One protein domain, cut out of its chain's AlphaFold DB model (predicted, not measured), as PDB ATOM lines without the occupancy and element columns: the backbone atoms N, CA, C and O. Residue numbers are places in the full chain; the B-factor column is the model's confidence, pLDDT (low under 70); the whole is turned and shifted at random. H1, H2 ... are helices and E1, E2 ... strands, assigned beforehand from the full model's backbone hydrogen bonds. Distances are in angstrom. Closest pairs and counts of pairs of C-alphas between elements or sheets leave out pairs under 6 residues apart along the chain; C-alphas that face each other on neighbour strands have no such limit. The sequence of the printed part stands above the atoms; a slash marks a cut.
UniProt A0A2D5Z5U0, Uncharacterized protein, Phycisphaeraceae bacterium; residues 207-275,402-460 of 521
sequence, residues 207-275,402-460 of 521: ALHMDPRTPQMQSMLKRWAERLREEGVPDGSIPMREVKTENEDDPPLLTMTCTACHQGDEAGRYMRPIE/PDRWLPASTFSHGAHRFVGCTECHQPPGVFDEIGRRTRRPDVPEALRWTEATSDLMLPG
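Overview. This is residues 207 to 275 and 402 to 460 of the 521 residues of an uncharacterized protein of Phycisphaeraceae bacterium (UniProt A0A2D5Z5U0). Little here is regular: at one end helix H2 packs on the small hairpin E1 E2, mainly on E2, and beyond it long loops wind past the short helices H1 and H3. The 128 printed residues run H1 H2 E1 E2 H3, a mixed class with only 32 residues in named elements. The whole is only just compact, close to loose, with a radius of gyration of the C-alphas of 16.7 A and spans of 45 by 39 by 25 A.

Along the chain. Find E1 at residues 240 to 243 and E2 at 253 to 256. H2, residues 215 to 230, runs 22.8 A from C-alpha 215 at (-63.635, -48.812, -43.999) to C-alpha 230 at (-61.030, -51.289, -21.493). H1 is residues 207 to 210; H3, residues 421 to 424, ends at (-34.826, -40.297, -40.270).

Arrangement. In the antiparallel hairpin E1 and E2, look at N 241 and O 255, 2.9 A apart, within hydrogen-bond range. The closest C-alphas of H2 and E2, Gln 218 and Leu 254, are 6.5 A apart. H2 and H3 are apart. Every O i to N i+4 pair of H2 is within hydrogen-bond range; H1 and H3 are too short for one.

Size, cuts and confidence. Residues 276 to 401 are cut out; C-alphas 275 and 402 are 13.2 A apart. Residues 427 to 450 have pLDDT under 70.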
ATOM      1  N   ALA A 207     -47.184 -48.841 -46.792       77.00
ATOM      2  CA  ALA A 207     -48.283 -48.188 -47.515       77.00
ATOM      3  C   ALA A 207     -49.642 -48.856 -47.265       77.00
ATOM      4  O   ALA A 207     -50.650 -48.177 -47.091       77.00
ATOM      5  N   LEU A 208     -49.664 -50.189 -47.186       77.38
ATOM      6  CA  LEU A 208     -50.894 -50.955 -46.978       77.38
ATOM      7  C   LEU A 208     -51.381 -50.901 -45.526       77.38
ATOM      8  O   LEU A 208     -52.585 -50.933 -45.281       77.38
ATOM      9  N   HIS A 209     -50.457 -50.830 -44.568       83.31
ATOM     10  CA  HIS A 209     -50.790 -50.893 -43.145       83.31
ATOM     11  C   HIS A 209     -50.947 -49.515 -42.494       83.31
ATOM     12  O   HIS A 209     -51.639 -49.407 -41.487       83.31
ATOM     13  N   MET A 210     -50.366 -48.462 -43.074       80.25
ATOM     14  CA  MET A 210     -50.441 -47.092 -42.553       80.25
ATOM     15  C   MET A 210     -51.503 -46.228 -43.249       80.25
ATOM     16  O   MET A 210     -51.693 -45.082 -42.842       80.25
ATOM     17  N   ASP A 211     -52.203 -46.735 -44.273       77.25
ATOM     18  CA  ASP A 211     -53.311 -46.023 -44.922       77.25
ATOM     19  C   ASP A 211     -54.628 -46.195 -44.133       77.25
ATOM     20  O   ASP A 211     -55.228 -47.278 -44.135       77.25
ATOM     21  N   PRO A 212     -55.144 -45.135 -43.480       79.25
ATOM     22  CA  PRO A 212     -56.347 -45.234 -42.667       79.25
ATOM     23  C   PRO A 212     -57.641 -45.242 -43.497       79.25
ATOM     24  O   PRO A 212     -58.713 -45.426 -42.929       79.25
ATOM     25  N   ARG A 213     -57.608 -45.011 -44.815       80.38
ATOM     26  CA  ARG A 213     -58.812 -44.633 -45.581       80.38
ATOM     27  C   ARG A 213     -59.797 -45.773 -45.842       80.38
ATOM     28  O   ARG A 213     -60.934 -45.516 -46.230       80.38
ATOM     29  N   THR A 214     -59.404 -47.031 -45.639       82.69
ATOM     30  CA  THR A 214     -60.318 -48.154 -45.892       82.69
ATOM     31  C   THR A 214     -61.335 -48.317 -44.750       82.69
ATOM     32  O   THR A 214     -60.955 -48.276 -43.572       82.69
ATOM     33  N   PRO A 215     -62.632 -48.567 -45.040       86.75
ATOM     34  CA  PRO A 215     -63.635 -48.812 -43.999       86.75
ATOM     35  C   PRO A 215     -63.274 -49.988 -43.082       86.75
ATOM     36  O   PRO A 215     -63.537 -49.957 -41.877       86.75
ATOM     37  N   GLN A 216     -62.642 -51.025 -43.642       85.88
ATOM     38  CA  GLN A 216     -62.167 -52.183 -42.891       85.88
ATOM     39  C   GLN A 216     -61.101 -51.772 -41.870       85.88
ATOM     40  O   GLN A 216     -61.257 -52.119 -40.697       85.88
ATOM     41  N   MET A 217     -60.087 -50.998 -42.282       85.69
ATOM     42  CA  MET A 217     -59.044 -50.489 -41.384       85.69
ATOM     43  C   MET A 217     -59.643 -49.634 -40.269       85.69
ATOM     44  O   MET A 217     -59.414 -49.923 -39.097       85.69
ATOM     45  N   GLN A 218     -60.506 -48.668 -40.603       89.31
ATOM     46  CA  GLN A 218     -61.175 -47.843 -39.591       89.31
ATOM     47  C   GLN A 218     -61.945 -48.681 -38.568       89.31
ATOM     48  O   GLN A 218     -61.892 -48.409 -37.370       89.31
ATOM     49  N   SER A 219     -62.632 -49.734 -39.019       90.81
ATOM     50  CA  SER A 219     -63.343 -50.631 -38.109       90.81
ATOM     51  C   SER A 219     -62.396 -51.392 -37.170       90.81
ATOM     52  O   SER A 219     -62.735 -51.593 -36.006       90.81
ATOM     53  N   MET A 220     -61.228 -51.827 -37.661       90.88
ATOM     54  CA  MET A 220     -60.233 -52.553 -36.864       90.88
ATOM     55  C   MET A 220     -59.584 -51.633 -35.832       90.88
ATOM     56  O   MET A 220     -59.569 -51.977 -34.653       90.88
ATOM     57  N   LEU A 221     -59.146 -50.441 -36.251       91.38
ATOM     58  CA  LEU A 221     -58.499 -49.470 -35.370       91.38
ATOM     59  C   LEU A 221     -59.431 -49.005 -34.248       91.38
ATOM     60  O   LEU A 221     -59.015 -48.972 -33.095       91.38
ATOM     61  N   LYS A 222     -60.708 -48.725 -34.549       92.50
ATOM     62  CA  LYS A 222     -61.692 -48.335 -33.523       92.50
ATOM     63  C   LYS A 222     -61.874 -49.421 -32.463       92.50
ATOM     64  O   LYS A 222     -61.730 -49.135 -31.280       92.50
ATOM     65  N   ARG A 223     -62.084 -50.678 -32.886       92.38
ATOM     66  CA  ARG A 223     -62.217 -51.817 -31.958       92.38
ATOM     67  C   ARG A 223     -60.957 -52.046 -31.127       92.38
ATOM     68  O   ARG A 223     -61.053 -52.423 -29.964       92.38
ATOM     69  N   TRP A 224     -59.779 -51.877 -31.723       92.50
ATOM     70  CA  TRP A 224     -58.527 -52.046 -30.996       92.50
ATOM     71  C   TRP A 224     -58.309 -50.916 -29.979       92.50
ATOM     72  O   TRP A 224     -57.996 -51.207 -28.828       92.50
ATOM     73  N   ALA A 225     -58.580 -49.659 -30.343       92.88
ATOM     74  CA  ALA A 225     -58.521 -48.532 -29.412       92.88
ATOM     75  C   ALA A 225     -59.501 -48.684 -28.238       92.88
ATOM     76  O   ALA A 225     -59.135 -48.421 -27.097       92.88
ATOM     77  N   GLU A 226     -60.736 -49.121 -28.499       93.62
ATOM     78  CA  GLU A 226     -61.732 -49.414 -27.457       93.62
ATOM     79  C   GLU A 226     -61.226 -50.490 -26.489       93.62
ATOM     80  O   GLU A 226     -61.212 -50.256 -25.283       93.62
ATOM     81  N   ARG A 227     -60.704 -51.607 -27.013       93.19
ATOM     82  CA  ARG A 227     -60.123 -52.682 -26.196       93.19
ATOM     83  C   ARG A 227     -58.978 -52.189 -25.308       93.19
ATOM     84  O   ARG A 227     -58.960 -52.496 -24.125       93.19
ATOM     85  N   LEU A 228     -58.047 -51.404 -25.854       93.81
ATOM     86  CA  LEU A 228     -56.922 -50.870 -25.075       93.81
ATOM     87  C   LEU A 228     -57.405 -49.974 -23.924       93.81
ATOM     88  O   LEU A 228     -56.861 -50.038 -22.823       93.81
ATOM     89  N   ARG A 229     -58.460 -49.178 -24.145       94.44
ATOM     90  CA  ARG A 229     -59.076 -48.376 -23.077       94.44
ATOM     91  C   ARG A 229     -59.741 -49.247 -22.014       94.44
ATOM     92  O   ARG A 229     -59.604 -48.954 -20.830       94.44
ATOM     93  N   GLU A 230     -60.431 -50.313 -22.418       95.88
ATOM     94  CA  GLU A 230     -61.030 -51.289 -21.493       95.88
ATOM     95  C   GLU A 230     -59.971 -52.017 -20.651       95.88
ATOM     96  O   GLU A 230     -60.188 -52.271 -19.467       95.88
ATOM     97  N   GLU A 231     -58.800 -52.288 -21.231       95.25
ATOM     98  CA  GLU A 231     -57.628 -52.860 -20.554       95.25
ATOM     99  C   GLU A 231     -56.888 -51.846 -19.655       95.25
ATOM    100  O   GLU A 231     -55.940 -52.205 -18.957       95.25
ATOM    101  N   GLY A 232     -57.329 -50.583 -19.626       95.94
ATOM    102  CA  GLY A 232     -56.768 -49.533 -18.775       95.94
ATOM    103  C   GLY A 232     -55.511 -48.863 -19.334       95.94
ATOM    104  O   GLY A 232     -54.801 -48.188 -18.584       95.94
ATOM    105  N   VAL A 233     -55.223 -49.016 -20.631       94.31
ATOM    106  CA  VAL A 233     -54.124 -48.301 -21.292       94.31
ATOM    107  C   VAL A 233     -54.461 -46.803 -21.345       94.31
ATOM    108  O   VAL A 233     -55.519 -46.438 -21.865       94.31
ATOM    109  N   PRO A 234     -53.591 -45.910 -20.832       93.81
ATOM    110  CA  PRO A 234     -53.827 -44.469 -20.896       93.81
ATOM    111  C   PRO A 234     -53.967 -43.982 -22.343       93.81
ATOM    112  O   PRO A 234     -53.191 -44.399 -23.199       93.81
ATOM    113  N   ASP A 235     -54.875 -43.033 -22.610       87.94
ATOM    114  CA  ASP A 235     -55.127 -42.529 -23.976       87.94
ATOM    115  C   ASP A 235     -53.849 -42.034 -24.681       87.94
ATOM    116  O   ASP A 235     -53.659 -42.281 -25.867       87.94
ATOM    117  N   GLY A 236     -52.927 -41.395 -23.950       87.75
ATOM    118  CA  GLY A 236     -51.643 -40.930 -24.494       87.75
ATOM    119  C   GLY A 236     -50.638 -42.040 -24.837       87.75
ATOM    120  O   GLY A 236     -49.602 -41.758 -25.435       87.75
ATOM    121  N   SER A 237     -50.920 -43.283 -24.446       89.69
ATOM    122  CA  SER A 237     -50.110 -44.476 -24.722       89.69
ATOM    123  C   SER A 237     -50.740 -45.393 -25.770       89.69
ATOM    124  O   SER A 237     -50.104 -46.359 -26.188       89.69
ATOM    125  N   ILE A 238     -51.962 -45.096 -26.223       92.38
ATOM    126  CA  ILE A 238     -52.577 -45.802 -27.345       92.38
ATOM    127  C   ILE A 238     -51.770 -45.456 -28.607       92.38
ATOM    128  O   ILE A 238     -51.586 -44.273 -28.901       92.38
ATOM    129  N   PRO A 239     -51.282 -46.445 -29.380       92.25
ATOM    130  CA  PRO A 239     -50.410 -46.214 -30.531       92.25
ATOM    131  C   PRO A 239     -51.207 -45.786 -31.775       92.25
ATOM    132  O   PRO A 239     -51.079 -46.341 -32.870       92.25
ATOM    133  N   MET A 240     -52.095 -44.814 -31.594       90.75
ATOM    134  CA  MET A 240     -52.970 -44.279 -32.619       90.75
ATOM    135  C   MET A 240     -53.194 -42.795 -32.394       90.75
ATOM    136  O   MET A 240     -53.112 -42.292 -31.276       90.75
ATOM    137  N   ARG A 241     -53.538 -42.095 -33.468       87.44
ATOM    138  CA  ARG A 241     -53.936 -40.691 -33.413       87.44
ATOM    139  C   ARG A 241     -55.043 -40.407 -34.404       87.44
ATOM    140  O   ARG A 241     -55.161 -41.072 -35.434       87.44
ATOM    141  N   GLU A 242     -55.809 -39.371 -34.119       87.81
ATOM    142  CA  GLU A 242     -56.763 -38.831 -35.076       87.81
ATOM    143  C   GLU A 242     -56.044 -37.991 -36.137       87.81
ATOM    144  O   GLU A 242     -55.050 -37.301 -35.875       87.81
ATOM    145  N   VAL A 243     -56.546 -38.071 -37.364       82.88
ATOM    146  CA  VAL A 243     -56.100 -37.264 -38.495       82.88
ATOM    147  C   VAL A 243     -57.326 -36.670 -39.158       82.88
ATOM    148  O   VAL A 243     -58.288 -37.382 -39.452       82.88
ATOM    149  N   LYS A 244     -57.283 -35.362 -39.406       80.06
ATOM    150  CA  LYS A 244     -58.300 -34.703 -40.217       80.06
ATOM    151  C   LYS A 244     -58.225 -35.211 -41.655       80.06
ATOM    152  O   LYS A 244     -57.143 -35.465 -42.185       80.06
ATOM    153  N   THR A 245     -59.390 -35.353 -42.253       77.31
ATOM    154  CA  THR A 245     -59.602 -35.599 -43.678       77.31
ATOM    155  C   THR A 245     -59.336 -34.335 -44.496       77.31
ATOM    156  O   THR A 245     -59.241 -33.238 -43.950       77.31
ATOM    157  N   GLU A 246     -59.210 -34.485 -45.819       75.31
ATOM    158  CA  GLU A 246     -59.070 -33.343 -46.741       75.31
ATOM    159  C   GLU A 246     -60.317 -32.446 -46.737       75.31
ATOM    160  O   GLU A 246     -60.212 -31.234 -46.899       75.31
ATOM    161  N   ASN A 247     -61.489 -33.043 -46.520       78.19
ATOM    162  CA  ASN A 247     -62.734 -32.333 -46.279       78.19
ATOM    163  C   ASN A 247     -62.901 -32.090 -44.771       78.19
ATOM    164  O   ASN A 247     -62.958 -33.055 -44.008       78.19
ATOM    165  N   GLU A 248     -62.976 -30.828 -44.340       78.44
ATOM    166  CA  GLU A 248     -63.093 -30.468 -42.916       78.44
ATOM    167  C   GLU A 248     -64.411 -30.922 -42.270       78.44
ATOM    168  O   GLU A 248     -64.455 -31.063 -41.047       78.44
ATOM    169  N   ASP A 249     -65.453 -31.171 -43.069       85.69
ATOM    170  CA  ASP A 249     -66.766 -31.608 -42.580       85.69
ATOM    171  C   ASP A 249     -66.831 -33.118 -42.281       85.69
ATOM    172  O   ASP A 249     -67.745 -33.583 -41.594       85.69
ATOM    173  N   ASP A 250     -65.874 -33.899 -42.789       83.50
ATOM    174  CA  ASP A 250     -65.825 -35.340 -42.560       83.50
ATOM    175  C   ASP A 250     -65.283 -35.655 -41.150       83.50
ATOM    176  O   ASP A 250     -64.415 -34.949 -40.621       83.50
ATOM    177  N   PRO A 251     -65.766 -36.735 -40.502       84.69
ATOM    178  CA  PRO A 251     -65.244 -37.136 -39.203       84.69
ATOM    179  C   PRO A 251     -63.760 -37.522 -39.314       84.69
ATOM    180  O   PRO A 251     -63.359 -38.144 -40.304       84.69
ATOM    181  N   PRO A 252     -62.942 -37.231 -38.283       86.12
ATOM    182  CA  PRO A 252     -61.533 -37.583 -38.303       86.12
ATOM    183  C   PRO A 252     -61.345 -39.097 -38.431       86.12
ATOM    184  O   PRO A 252     -62.110 -39.903 -37.890       86.12
ATOM    185  N   LEU A 253     -60.287 -39.481 -39.143       86.12
ATOM    186  CA  LEU A 253     -59.875 -40.871 -39.274       86.12
ATOM    187  C   LEU A 253     -58.893 -41.224 -38.165       86.12
ATOM    188  O   LEU A 253     -58.017 -40.433 -37.814       86.12
ATOM    189  N   LEU A 254     -58.993 -42.448 -37.656       88.88
ATOM    190  CA  LEU A 254     -57.991 -42.996 -36.752       88.88
ATOM    191  C   LEU A 254     -56.847 -43.580 -37.588       88.88
ATOM    192  O   LEU A 254     -57.103 -44.330 -38.529       88.88
ATOM    193  N   THR A 255     -55.599 -43.244 -37.267       86.75
ATOM    194  CA  THR A 255     -54.407 -43.843 -37.886       86.75
ATOM    195  C   THR A 255     -53.465 -44.388 -36.823       86.75
ATOM    196  O   THR A 255     -53.432 -43.873 -35.705       86.75
ATOM    197  N   MET A 256     -52.680 -45.405 -37.173       88.50
ATOM    198  CA  MET A 256     -51.640 -45.936 -36.293       88.50
ATOM    199  C   MET A 256     -50.449 -44.979 -36.211       88.50
ATOM    200  O   MET A 256     -50.116 -44.268 -37.163       88.50
ATOM    201  N   THR A 257     -49.766 -44.990 -35.073       89.06
ATOM    202  CA  THR A 257     -48.415 -44.437 -34.946       89.06
ATOM    203  C   THR A 257     -47.380 -45.529 -35.222       89.06
ATOM    204  O   THR A 257     -47.683 -46.718 -35.156       89.06
ATOM    205  N   CYS A 258     -46.125 -45.152 -35.491       88.44
ATOM    206  CA  CYS A 258     -45.038 -46.119 -35.707       88.44
ATOM    207  C   CYS A 258     -44.874 -47.093 -34.523       88.44
ATOM    208  O   CYS A 258     -44.498 -48.245 -34.714       88.44
ATOM    209  N   THR A 259     -45.207 -46.642 -33.309       90.50
ATOM    210  CA  THR A 259     -45.145 -47.429 -32.069       90.50
ATOM    211  C   THR A 259     -46.216 -48.510 -31.955       90.50
ATOM    212  O   THR A 259     -46.171 -49.287 -31.008       90.50
ATOM    213  N   ALA A 260     -47.154 -48.593 -32.905       91.38
ATOM    214  CA  ALA A 260     -48.068 -49.729 -33.010       91.38
ATOM    215  C   ALA A 260     -47.312 -51.035 -33.291       91.38
ATOM    216  O   ALA A 260     -47.736 -52.086 -32.825       91.38
ATOM    217  N   CYS A 261     -46.180 -50.946 -34.002       90.44
ATOM    218  CA  CYS A 261     -45.320 -52.085 -34.320       90.44
ATOM    219  C   CYS A 261     -43.896 -51.909 -33.769       90.44
ATOM    220  O   CYS A 261     -43.322 -52.847 -33.235       90.44
ATOM    221  N   HIS A 262     -43.307 -50.714 -33.863       91.12
ATOM    222  CA  HIS A 262     -41.914 -50.485 -33.475       91.12
ATOM    223  C   HIS A 262     -41.793 -49.950 -32.050       91.12
ATOM    224  O   HIS A 262     -42.026 -48.767 -31.790       91.12
ATOM    225  N   GLN A 263     -41.375 -50.814 -31.128       89.44
ATOM    226  CA  GLN A 263     -41.164 -50.453 -29.729       89.44
ATOM    227  C   GLN A 263     -39.679 -50.486 -29.387       89.44
ATOM    228  O   GLN A 263     -38.997 -51.463 -29.683       89.44
ATOM    229  N   GLY A 264     -39.175 -49.436 -28.739       89.12
ATOM    230  CA  GLY A 264     -37.804 -49.425 -28.237       89.12
ATOM    231  C   GLY A 264     -37.589 -50.453 -27.121       89.12
ATOM    232  O   GLY A 264     -38.495 -50.762 -26.341       89.12
ATOM    233  N   ASP A 265     -36.370 -50.972 -27.016       87.38
ATOM    234  CA  ASP A 265     -35.923 -51.699 -25.832       87.38
ATOM    235  C   ASP A 265     -35.851 -50.769 -24.602       87.38
ATOM    236  O   ASP A 265     -36.010 -49.547 -24.690       87.38
ATOM    237  N   GLU A 266     -35.612 -51.342 -23.423       87.75
ATOM    238  CA  GLU A 266     -35.563 -50.582 -22.163       87.75
ATOM    239  C   GLU A 266     -34.451 -49.524 -22.136       87.75
ATOM    240  O   GLU A 266     -34.592 -48.477 -21.502       87.75
ATOM    241  N   ALA A 267     -33.351 -49.772 -22.850       84.12
ATOM    242  CA  ALA A 267     -32.237 -48.840 -22.970       84.12
ATOM    243  C   ALA A 267     -32.484 -47.756 -24.037       84.12
ATOM    244  O   ALA A 267     -31.659 -46.849 -24.197       84.12
ATOM    245  N   GLY A 268     -33.579 -47.855 -24.800       84.94
ATOM    246  CA  GLY A 268     -33.822 -47.080 -26.009       84.94
ATOM    247  C   GLY A 268     -32.693 -47.226 -27.033       84.94
ATOM    248  O   GLY A 268     -32.395 -46.268 -27.748       84.94
ATOM    249  N   ARG A 269     -31.986 -48.360 -27.047       83.06
ATOM    250  CA  ARG A 269     -30.880 -48.631 -27.965       83.06
ATOM    251  C   ARG A 269     -31.377 -49.365 -29.199       83.06
ATOM    252  O   ARG A 269     -31.088 -48.938 -30.302       83.06
ATOM    253  N   TYR A 270     -32.158 -50.416 -29.047       86.31
ATOM    254  CA  TYR A 270     -32.670 -51.177 -30.181       86.31
ATOM    255  C   TYR A 270     -34.191 -51.160 -30.213       86.31
ATOM    256  O   TYR A 270     -34.832 -50.619 -29.313       86.31
ATOM    257  N   MET A 271     -34.760 -51.706 -31.285       87.94
ATOM    258  CA  MET A 271     -36.175 -52.050 -31.313       87.94
ATOM    259  C   MET A 271     -36.347 -53.473 -30.790       87.94
ATOM    260  O   MET A 271     -35.473 -54.317 -30.976       87.94
ATOM    261  N   ARG A 272     -37.467 -53.723 -30.123       89.62
ATOM    262  CA  ARG A 272     -37.887 -55.058 -29.709       89.62
ATOM    263  C   ARG A 272     -38.294 -55.883 -30.939       89.62
ATOM    264  O   ARG A 272     -38.760 -55.295 -31.921       89.62
ATOM    265  N   PRO A 273     -38.164 -57.217 -30.878       88.81
ATOM    266  CA  PRO A 273     -38.707 -58.104 -31.900       88.81
ATOM    267  C   PRO A 273     -40.218 -57.919 -32.090       88.81
ATOM    268  O   PRO A 273     -40.948 -57.588 -31.153       88.81
ATOM    269  N   ILE A 274     -40.688 -58.154 -33.315       88.38
ATOM    270  CA  ILE A 274     -42.114 -58.117 -33.642       88.38
ATOM    271  C   ILE A 274     -42.757 -59.454 -33.268       88.38
ATOM    272  O   ILE A 274     -42.450 -60.488 -33.848       88.38
ATOM    273  N   GLU A 275     -43.706 -59.411 -32.337       88.06
ATOM    274  CA  GLU A 275     -44.556 -60.546 -31.960       88.06
ATOM    275  C   GLU A 275     -45.959 -60.450 -32.578       88.06
ATOM    276  O   GLU A 275     -46.567 -59.375 -32.592       88.06
ATOM    277  N   PRO A 402     -34.920 -59.919 -39.808       82.88
ATOM    278  CA  PRO A 402     -33.619 -59.606 -39.234       82.88
ATOM    279  C   PRO A 402     -33.750 -58.812 -37.933       82.88
ATOM    280  O   PRO A 402     -34.388 -57.758 -37.905       82.88
ATOM    281  N   ASP A 403     -33.064 -59.256 -36.877       80.75
ATOM    282  CA  ASP A 403     -33.016 -58.517 -35.608       80.75
ATOM    283  C   ASP A 403     -32.440 -57.107 -35.805       80.75
ATOM    284  O   ASP A 403     -32.878 -56.133 -35.185       80.75
ATOM    285  N   ARG A 404     -31.403 -56.995 -36.651       83.44
ATOM    286  CA  ARG A 404     -30.674 -55.751 -36.932       83.44
ATOM    287  C   ARG A 404     -30.052 -55.770 -38.326       83.44
ATOM    288  O   ARG A 404     -29.376 -56.721 -38.694       83.44
ATOM    289  N   TRP A 405     -30.155 -54.644 -39.027       84.06
ATOM    290  CA  TRP A 405     -29.509 -54.432 -40.329       84.06
ATOM    291  C   TRP A 405     -28.067 -53.911 -40.247       84.06
ATOM    292  O   TRP A 405     -27.301 -54.049 -41.195       84.06
ATOM    293  N   LEU A 406     -27.683 -53.309 -39.116       84.00
ATOM    294  CA  LEU A 406     -26.328 -52.810 -38.857       84.00
ATOM    295  C   LEU A 406     -25.737 -53.533 -37.630       84.00
ATOM    296  O   LEU A 406     -25.732 -52.980 -36.530       84.00
ATOM    297  N   PRO A 407     -25.268 -54.787 -37.773       78.88
ATOM    298  CA  PRO A 407     -24.920 -55.641 -36.631       78.88
ATOM    299  C   PRO A 407     -23.693 -55.156 -35.846       78.88
ATOM    300  O   PRO A 407     -23.593 -55.408 -34.647       78.88
ATOM    301  N   ALA A 408     -22.778 -54.440 -36.507       77.00
ATOM    302  CA  ALA A 408     -21.546 -53.914 -35.917       77.00
ATOM    303  C   ALA A 408     -21.690 -52.488 -35.351       77.00
ATOM    304  O   ALA A 408     -20.685 -51.865 -34.993       77.00
ATOM    305  N   SER A 409     -22.912 -51.942 -35.304       83.12
ATOM    306  CA  SER A 409     -23.159 -50.592 -34.806       83.12
ATOM    307  C   SER A 409     -24.217 -50.530 -33.704       83.12
ATOM    308  O   SER A 409     -25.004 -51.447 -33.454       83.12
ATOM    309  N   THR A 410     -24.214 -49.402 -33.004       85.19
ATOM    310  CA  THR A 410     -25.267 -48.995 -32.080       85.19
ATOM    311  C   THR A 410     -25.860 -47.681 -32.535       85.19
ATOM    312  O   THR A 410     -25.159 -46.795 -33.023       85.19
ATOM    313  N   PHE A 411     -27.161 -47.536 -32.320       87.12
ATOM    314  CA  PHE A 411     -27.867 -46.286 -32.536       87.12
ATOM    315  C   PHE A 411     -28.949 -46.152 -31.475       87.12
ATOM    316  O   PHE A 411     -29.845 -46.973 -31.440       87.12
ATOM    317  N   SER A 412     -28.901 -45.145 -30.601       88.81
ATOM    318  CA  SER A 412     -29.922 -45.003 -29.554       88.81
ATOM    319  C   SER A 412     -31.132 -44.198 -30.020       88.81
ATOM    320  O   SER A 412     -31.065 -42.973 -30.076       88.81
ATOM    321  N   HIS A 413     -32.269 -44.856 -30.250       91.06
ATOM    322  CA  HIS A 413     -33.565 -44.193 -30.440       91.06
ATOM    323  C   HIS A 413     -33.965 -43.327 -29.232       91.06
ATOM    324  O   HIS A 413     -34.501 -42.236 -29.401       91.06
ATOM    325  N   GLY A 414     -33.635 -43.750 -28.007       91.06
ATOM    326  CA  GLY A 414     -33.906 -43.003 -26.775       91.06
ATOM    327  C   GLY A 414     -33.192 -41.649 -26.717       91.06
ATOM    328  O   GLY A 414     -33.791 -40.654 -26.303       91.06
ATOM    329  N   ALA A 415     -31.945 -41.577 -27.200       91.19
ATOM    330  CA  ALA A 415     -31.222 -40.313 -27.356       91.19
ATOM    331  C   ALA A 415     -31.848 -39.395 -28.426       91.19
ATOM    332  O   ALA A 415     -31.681 -38.177 -28.358       91.19
ATOM    333  N   HIS A 416     -32.608 -39.969 -29.363       91.88
ATOM    334  CA  HIS A 416     -33.290 -39.276 -30.458       91.88
ATOM    335  C   HIS A 416     -34.803 -39.117 -30.235       91.88
ATOM    336  O   HIS A 416     -35.506 -38.698 -31.145       91.88
ATOM    337  N   ARG A 417     -35.328 -39.369 -29.026       88.25
ATOM    338  CA  ARG A 417     -36.779 -39.363 -28.727       88.25
ATOM    339  C   ARG A 417     -37.520 -38.048 -29.008       88.25
ATOM    340  O   ARG A 417     -38.744 -38.025 -29.007       88.25
ATOM    341  N   PHE A 418     -36.790 -36.949 -29.179       89.38
ATOM    342  CA  PHE A 418     -37.342 -35.632 -29.519       89.38
ATOM    343  C   PHE A 418     -37.340 -35.349 -31.029       89.38
ATOM    344  O   PHE A 418     -37.744 -34.270 -31.450       89.38
ATOM    345  N   VAL A 419     -36.877 -36.303 -31.835       89.19
ATOM    346  CA  VAL A 419     -36.867 -36.256 -33.295       89.19
ATOM    347  C   VAL A 419     -37.969 -37.188 -33.800       89.19
ATOM    348  O   VAL A 419     -38.089 -38.322 -33.339       89.19
ATOM    349  N   GLY A 420     -38.804 -36.708 -34.724       87.69
ATOM    350  CA  GLY A 420     -39.865 -37.525 -35.316       87.69
ATOM    351  C   GLY A 420     -39.291 -38.696 -36.116       87.69
ATOM    352  O   GLY A 420     -38.283 -38.539 -36.798       87.69
ATOM    353  N   CYS A 421     -39.942 -39.863 -36.079       86.94
ATOM    354  CA  CYS A 421     -39.451 -41.075 -36.753       86.94
ATOM    355  C   CYS A 421     -39.160 -40.833 -38.246       86.94
ATOM    356  O   CYS A 421     -38.148 -41.295 -38.766       86.94
ATOM    357  N   THR A 422     -40.021 -40.060 -38.913       83.38
ATOM    358  CA  THR A 422     -39.960 -39.755 -40.350       83.38
ATOM    359  C   THR A 422     -38.897 -38.719 -40.726       83.38
ATOM    360  O   THR A 422     -38.574 -38.573 -41.904       83.38
ATOM    361  N   GLU A 423     -38.286 -38.041 -39.748       85.00
ATOM    362  CA  GLU A 423     -37.107 -37.203 -39.997       85.00
ATOM    363  C   GLU A 423     -35.906 -38.061 -40.412       85.00
ATOM    364  O   GLU A 423     -35.072 -37.606 -41.199       85.00
ATOM    365  N   CYS A 424     -35.851 -39.313 -39.929       85.56
ATOM    366  CA  CYS A 424     -34.826 -40.297 -40.270       85.56
ATOM    367  C   CYS A 424     -35.333 -41.393 -41.218       85.56
ATOM    368  O   CYS A 424     -34.770 -41.594 -42.293       85.56
ATOM    369  N   HIS A 425     -36.412 -42.081 -40.846       85.50
ATOM    370  CA  HIS A 425     -37.018 -43.164 -41.623       85.50
ATOM    371  C   HIS A 425     -37.954 -42.593 -42.681       85.50
ATOM    372  O   HIS A 425     -39.178 -42.620 -42.554       85.50
ATOM    373  N   GLN A 426     -37.352 -42.012 -43.711       71.12
ATOM    374  CA  GLN A 426     -38.099 -41.489 -44.841       71.12
ATOM    375  C   GLN A 426     -38.546 -42.643 -45.741       71.12
ATOM    376  O   GLN A 426     -37.771 -43.588 -45.938       71.12
ATOM    377  N   PRO A 427     -39.756 -42.558 -46.324       59.16
ATOM    378  CA  PRO A 427     -40.142 -43.480 -47.375       59.16
ATOM    379  C   PRO A 427     -39.050 -43.468 -48.451       59.16
ATOM    380  O   PRO A 427     -38.560 -42.378 -48.786       59.16
ATOM    381  N   PRO A 428     -38.616 -44.627 -48.974       53.78
ATOM    382  CA  PRO A 428     -37.664 -44.646 -50.066       53.78
ATOM    383  C   PRO A 428     -38.278 -43.858 -51.216       53.78
ATOM    384  O   PRO A 428     -39.306 -44.211 -51.784       53.78
ATOM    385  N   GLY A 429     -37.669 -42.712 -51.501       44.53
ATOM    386  CA  GLY A 429     -37.973 -41.970 -52.704       44.53
ATOM    387  C   GLY A 429     -37.784 -42.871 -53.919       44.53
ATOM    388  O   GLY A 429     -36.905 -43.731 -53.910       44.53
ATOM    389  N   VAL A 430     -38.576 -42.652 -54.968       41.66
ATOM    390  CA  VAL A 430     -38.302 -43.232 -56.288       41.66
ATOM    391  C   VAL A 430     -36.848 -42.898 -56.634       41.66
ATOM    392  O   VAL A 430     -36.436 -41.738 -56.519       41.66
ATOM    393  N   PHE A 431     -36.047 -43.904 -56.976       44.59
ATOM    394  CA  PHE A 431     -34.691 -43.671 -57.462       44.59
ATOM    395  C   PHE A 431     -34.777 -42.872 -58.774       44.59
ATOM    396  O   PHE A 431     -35.569 -43.223 -59.647       44.59
ATOM    397  N   ASP A 432     -34.021 -41.779 -58.908       41.62
ATOM    398  CA  ASP A 432     -33.849 -41.135 -60.214       41.62
ATOM    399  C   ASP A 432     -33.053 -42.035 -61.174       41.62
ATOM    400  O   ASP A 432     -32.506 -43.067 -60.782       41.62
ATOM    401  N   GLU A 433     -32.972 -41.634 -62.447       32.91
ATOM    402  CA  GLU A 433     -32.257 -42.352 -63.520       32.91
ATOM    403  C   GLU A 433     -30.759 -42.588 -63.224       32.91
ATOM    404  O   GLU A 433     -30.090 -43.317 -63.952       32.91
ATOM    405  N   ILE A 434     -30.230 -41.986 -62.152       38.00
ATOM    406  CA  ILE A 434     -28.836 -42.063 -61.704       38.00
ATOM    407  C   ILE A 434     -28.703 -42.736 -60.322       38.00
ATOM    408  O   ILE A 434     -27.626 -42.702 -59.725       38.00
ATOM    409  N   GLY A 435     -29.773 -43.353 -59.805       39.50
ATOM    410  CA  GLY A 435     -29.760 -44.134 -58.564       39.50
ATOM    411  C   GLY A 435     -29.846 -43.317 -57.271       39.50
ATOM    412  O   GLY A 435     -29.569 -43.849 -56.195       39.50
ATOM    413  N   ARG A 436     -30.231 -42.035 -57.320       43.00
ATOM    414  CA  ARG A 436     -30.416 -41.201 -56.120       43.00
ATOM    415  C   ARG A 436     -31.871 -41.234 -55.675       43.00
ATOM    416  O   ARG A 436     -32.783 -41.080 -56.479       43.00
ATOM    417  N   ARG A 437     -32.113 -41.386 -54.372       50.66
ATOM    418  CA  ARG A 437     -33.476 -41.370 -53.811       50.66
ATOM    419  C   ARG A 437     -34.085 -39.974 -53.969       50.66
ATOM    420  O   ARG A 437     -33.600 -39.018 -53.362       50.66
ATOM    421  N   THR A 438     -35.162 -39.846 -54.745       40.53
ATOM    422  CA  THR A 438     -35.844 -38.560 -54.962       40.53
ATOM    423  C   THR A 438     -37.176 -38.471 -54.228       40.53
ATOM    424  O   THR A 438     -37.988 -39.394 -54.205       40.53
ATOM    425  N   ARG A 439     -37.425 -37.315 -53.607       40.81
ATOM    426  CA  ARG A 439     -38.722 -36.992 -53.007       40.81
ATOM    427  C   ARG A 439     -39.718 -36.713 -54.136       40.81
ATOM    428  O   ARG A 439     -39.473 -35.810 -54.927       40.81
ATOM    429  N   ARG A 440     -40.861 -37.409 -54.162       39.62
ATOM    430  CA  ARG A 440     -42.037 -37.010 -54.954       39.62
ATOM    431  C   ARG A 440     -42.966 -36.130 -54.112       39.62
ATOM    432  O   ARG A 440     -43.693 -36.657 -53.271       39.62
ATOM    433  N   PRO A 441     -42.907 -34.792 -54.242       46.34
ATOM    434  CA  PRO A 441     -43.694 -33.884 -53.409       46.34
ATOM    435  C   PRO A 441     -45.198 -33.918 -53.713       46.34
ATOM    436  O   PRO A 441     -45.972 -33.450 -52.884       46.34
ATOM    437  N   ASP A 442     -45.599 -34.491 -54.846       46.19
ATOM    438  CA  ASP A 442     -46.957 -34.519 -55.397       46.19
ATOM    439  C   ASP A 442     -47.840 -35.679 -54.891       46.19
ATOM    440  O   ASP A 442     -49.024 -35.736 -55.211       46.19
ATOM    441  N   VAL A 443     -47.294 -36.593 -54.082       43.00
ATOM    442  CA  VAL A 443     -48.022 -37.746 -53.519       43.00
ATOM    443  C   VAL A 443     -48.296 -37.515 -52.024       43.00
ATOM    444  O   VAL A 443     -47.381 -37.083 -51.319       43.00
ATOM    445  N   PRO A 444     -49.497 -37.796 -51.480       49.50
ATOM    446  CA  PRO A 444     -49.741 -37.751 -50.034       49.50
ATOM    447  C   PRO A 444     -48.705 -38.578 -49.259       49.50
ATOM    448  O   PRO A 444     -48.313 -39.645 -49.717       49.50
ATOM    449  N   GLU A 445     -48.241 -38.112 -48.095       51.12
ATOM    450  CA  GLU A 445     -47.167 -38.776 -47.325       51.12
ATOM    451  C   GLU A 445     -47.462 -40.262 -47.059       51.12
ATOM    452  O   GLU A 445     -46.582 -41.096 -47.235       51.12
ATOM    453  N   ALA A 446     -48.722 -40.609 -46.762       46.66
ATOM    454  CA  ALA A 446     -49.198 -41.984 -46.571       46.66
ATOM    455  C   ALA A 446     -49.068 -42.896 -47.815       46.66
ATOM    456  O   ALA A 446     -49.089 -44.114 -47.682       46.66
ATOM    457  N   LEU A 447     -48.903 -42.323 -49.010       45.03
ATOM    458  CA  LEU A 447     -48.737 -43.028 -50.286       45.03
ATOM    459  C   LEU A 447     -47.293 -42.979 -50.817       45.03
ATOM    460  O   LEU A 447     -47.025 -43.467 -51.910       45.03
ATOM    461  N   ARG A 448     -46.358 -42.375 -50.069       58.47
ATOM    462  CA  ARG A 448     -44.921 -42.415 -50.400       58.47
ATOM    463  C   ARG A 448     -44.244 -43.674 -49.863       58.47
ATOM    464  O   ARG A 448     -43.133 -43.976 -50.275       58.47
ATOM    465  N   TRP A 449     -44.887 -44.366 -48.927       63.97
ATOM    466  CA  TRP A 449     -44.377 -45.582 -48.304       63.97
ATOM    467  C   TRP A 449     -44.398 -46.757 -49.270       63.97
ATOM    468  O   TRP A 449     -45.134 -46.766 -50.253       63.97
ATOM    469  N   THR A 450     -43.586 -47.761 -48.982       67.69
ATOM    470  CA  THR A 450     -43.475 -48.932 -49.841       67.69
ATOM    471  C   THR A 450     -44.575 -49.928 -49.555       67.69
ATOM    472  O   THR A 450     -45.031 -50.099 -48.420       67.69
ATOM    473  N   GLU A 451     -45.004 -50.602 -50.613       70.44
ATOM    474  CA  GLU A 451     -45.893 -51.757 -50.520       70.44
ATOM    475  C   GLU A 451     -45.104 -53.055 -50.291       70.44
ATOM    476  O   GLU A 451     -45.683 -54.051 -49.858       70.44
ATOM    477  N   ALA A 452     -43.790 -53.039 -50.543       72.31
ATOM    478  CA  ALA A 452     -42.920 -54.197 -50.433       72.31
ATOM    479  C   ALA A 452     -42.125 -54.200 -49.120       72.31
ATOM    480  O   ALA A 452     -41.541 -53.193 -48.720       72.31
ATOM    481  N   THR A 453     -42.083 -55.366 -48.473       75.69
ATOM    482  CA  THR A 453     -41.250 -55.614 -47.285       75.69
ATOM    483  C   THR A 453     -39.763 -55.637 -47.624       75.69
ATOM    484  O   THR A 453     -38.961 -55.220 -46.803       75.69
ATOM    485  N   SER A 454     -39.417 -55.988 -48.867       72.75
ATOM    486  CA  SER A 454     -38.053 -55.920 -49.413       72.75
ATOM    487  C   SER A 454     -37.391 -54.547 -49.297       72.75
ATOM    488  O   SER A 454     -36.169 -54.452 -49.383       72.75
ATOM    489  N   ASP A 455     -38.177 -53.480 -49.143       73.62
ATOM    490  CA  ASP A 455     -37.670 -52.120 -49.203       73.62
ATOM    491  C   ASP A 455     -37.182 -51.629 -47.833       73.62
ATOM    492  O   ASP A 455     -37.952 -51.243 -46.948       73.62
ATOM    493  N   LEU A 456     -35.859 -51.567 -47.689       76.81
ATOM    494  CA  LEU A 456     -35.199 -51.138 -46.460       76.81
ATOM    495  C   LEU A 456     -35.319 -49.624 -46.233       76.81
ATOM    496  O   LEU A 456     -34.728 -48.798 -46.944       76.81
ATOM    497  N   MET A 457     -36.030 -49.255 -45.164       79.25
ATOM    498  CA  MET A 457     -36.179 -47.870 -44.692       79.25
ATOM    499  C   MET A 457     -35.031 -47.439 -43.768       79.25
ATOM    500  O   MET A 457     -35.249 -46.875 -42.692       79.25
ATOM    501  N   LEU A 458     -33.794 -47.717 -44.177       81.69
ATOM    502  CA  LEU A 458     -32.599 -47.254 -43.476       81.69
ATOM    503  C   LEU A 458     -32.137 -45.911 -44.063       81.69
ATOM    504  O   LEU A 458     -32.033 -45.786 -45.287       81.69
ATOM    505  N   PRO A 459     -31.863 -44.894 -43.225       84.62
ATOM    506  CA  PRO A 459     -31.323 -43.629 -43.703       84.62
ATOM    507  C   PRO A 459     -29.873 -43.790 -44.159       84.62
ATOM    508  O   PRO A 459     -29.105 -44.493 -43.511       84.62
ATOM    509  N   GLY A 460     -29.481 -43.084 -45.220       86.19
ATOM    510  CA  GLY A 460     -28.073 -42.964 -45.612       86.19
ATOM    511  C   GLY A 460     -27.262 -42.096 -44.646       86.19
ATOM    512  O   GLY A 460     -27.815 -41.288 -43.885       86.19
TER     513      GLY A 460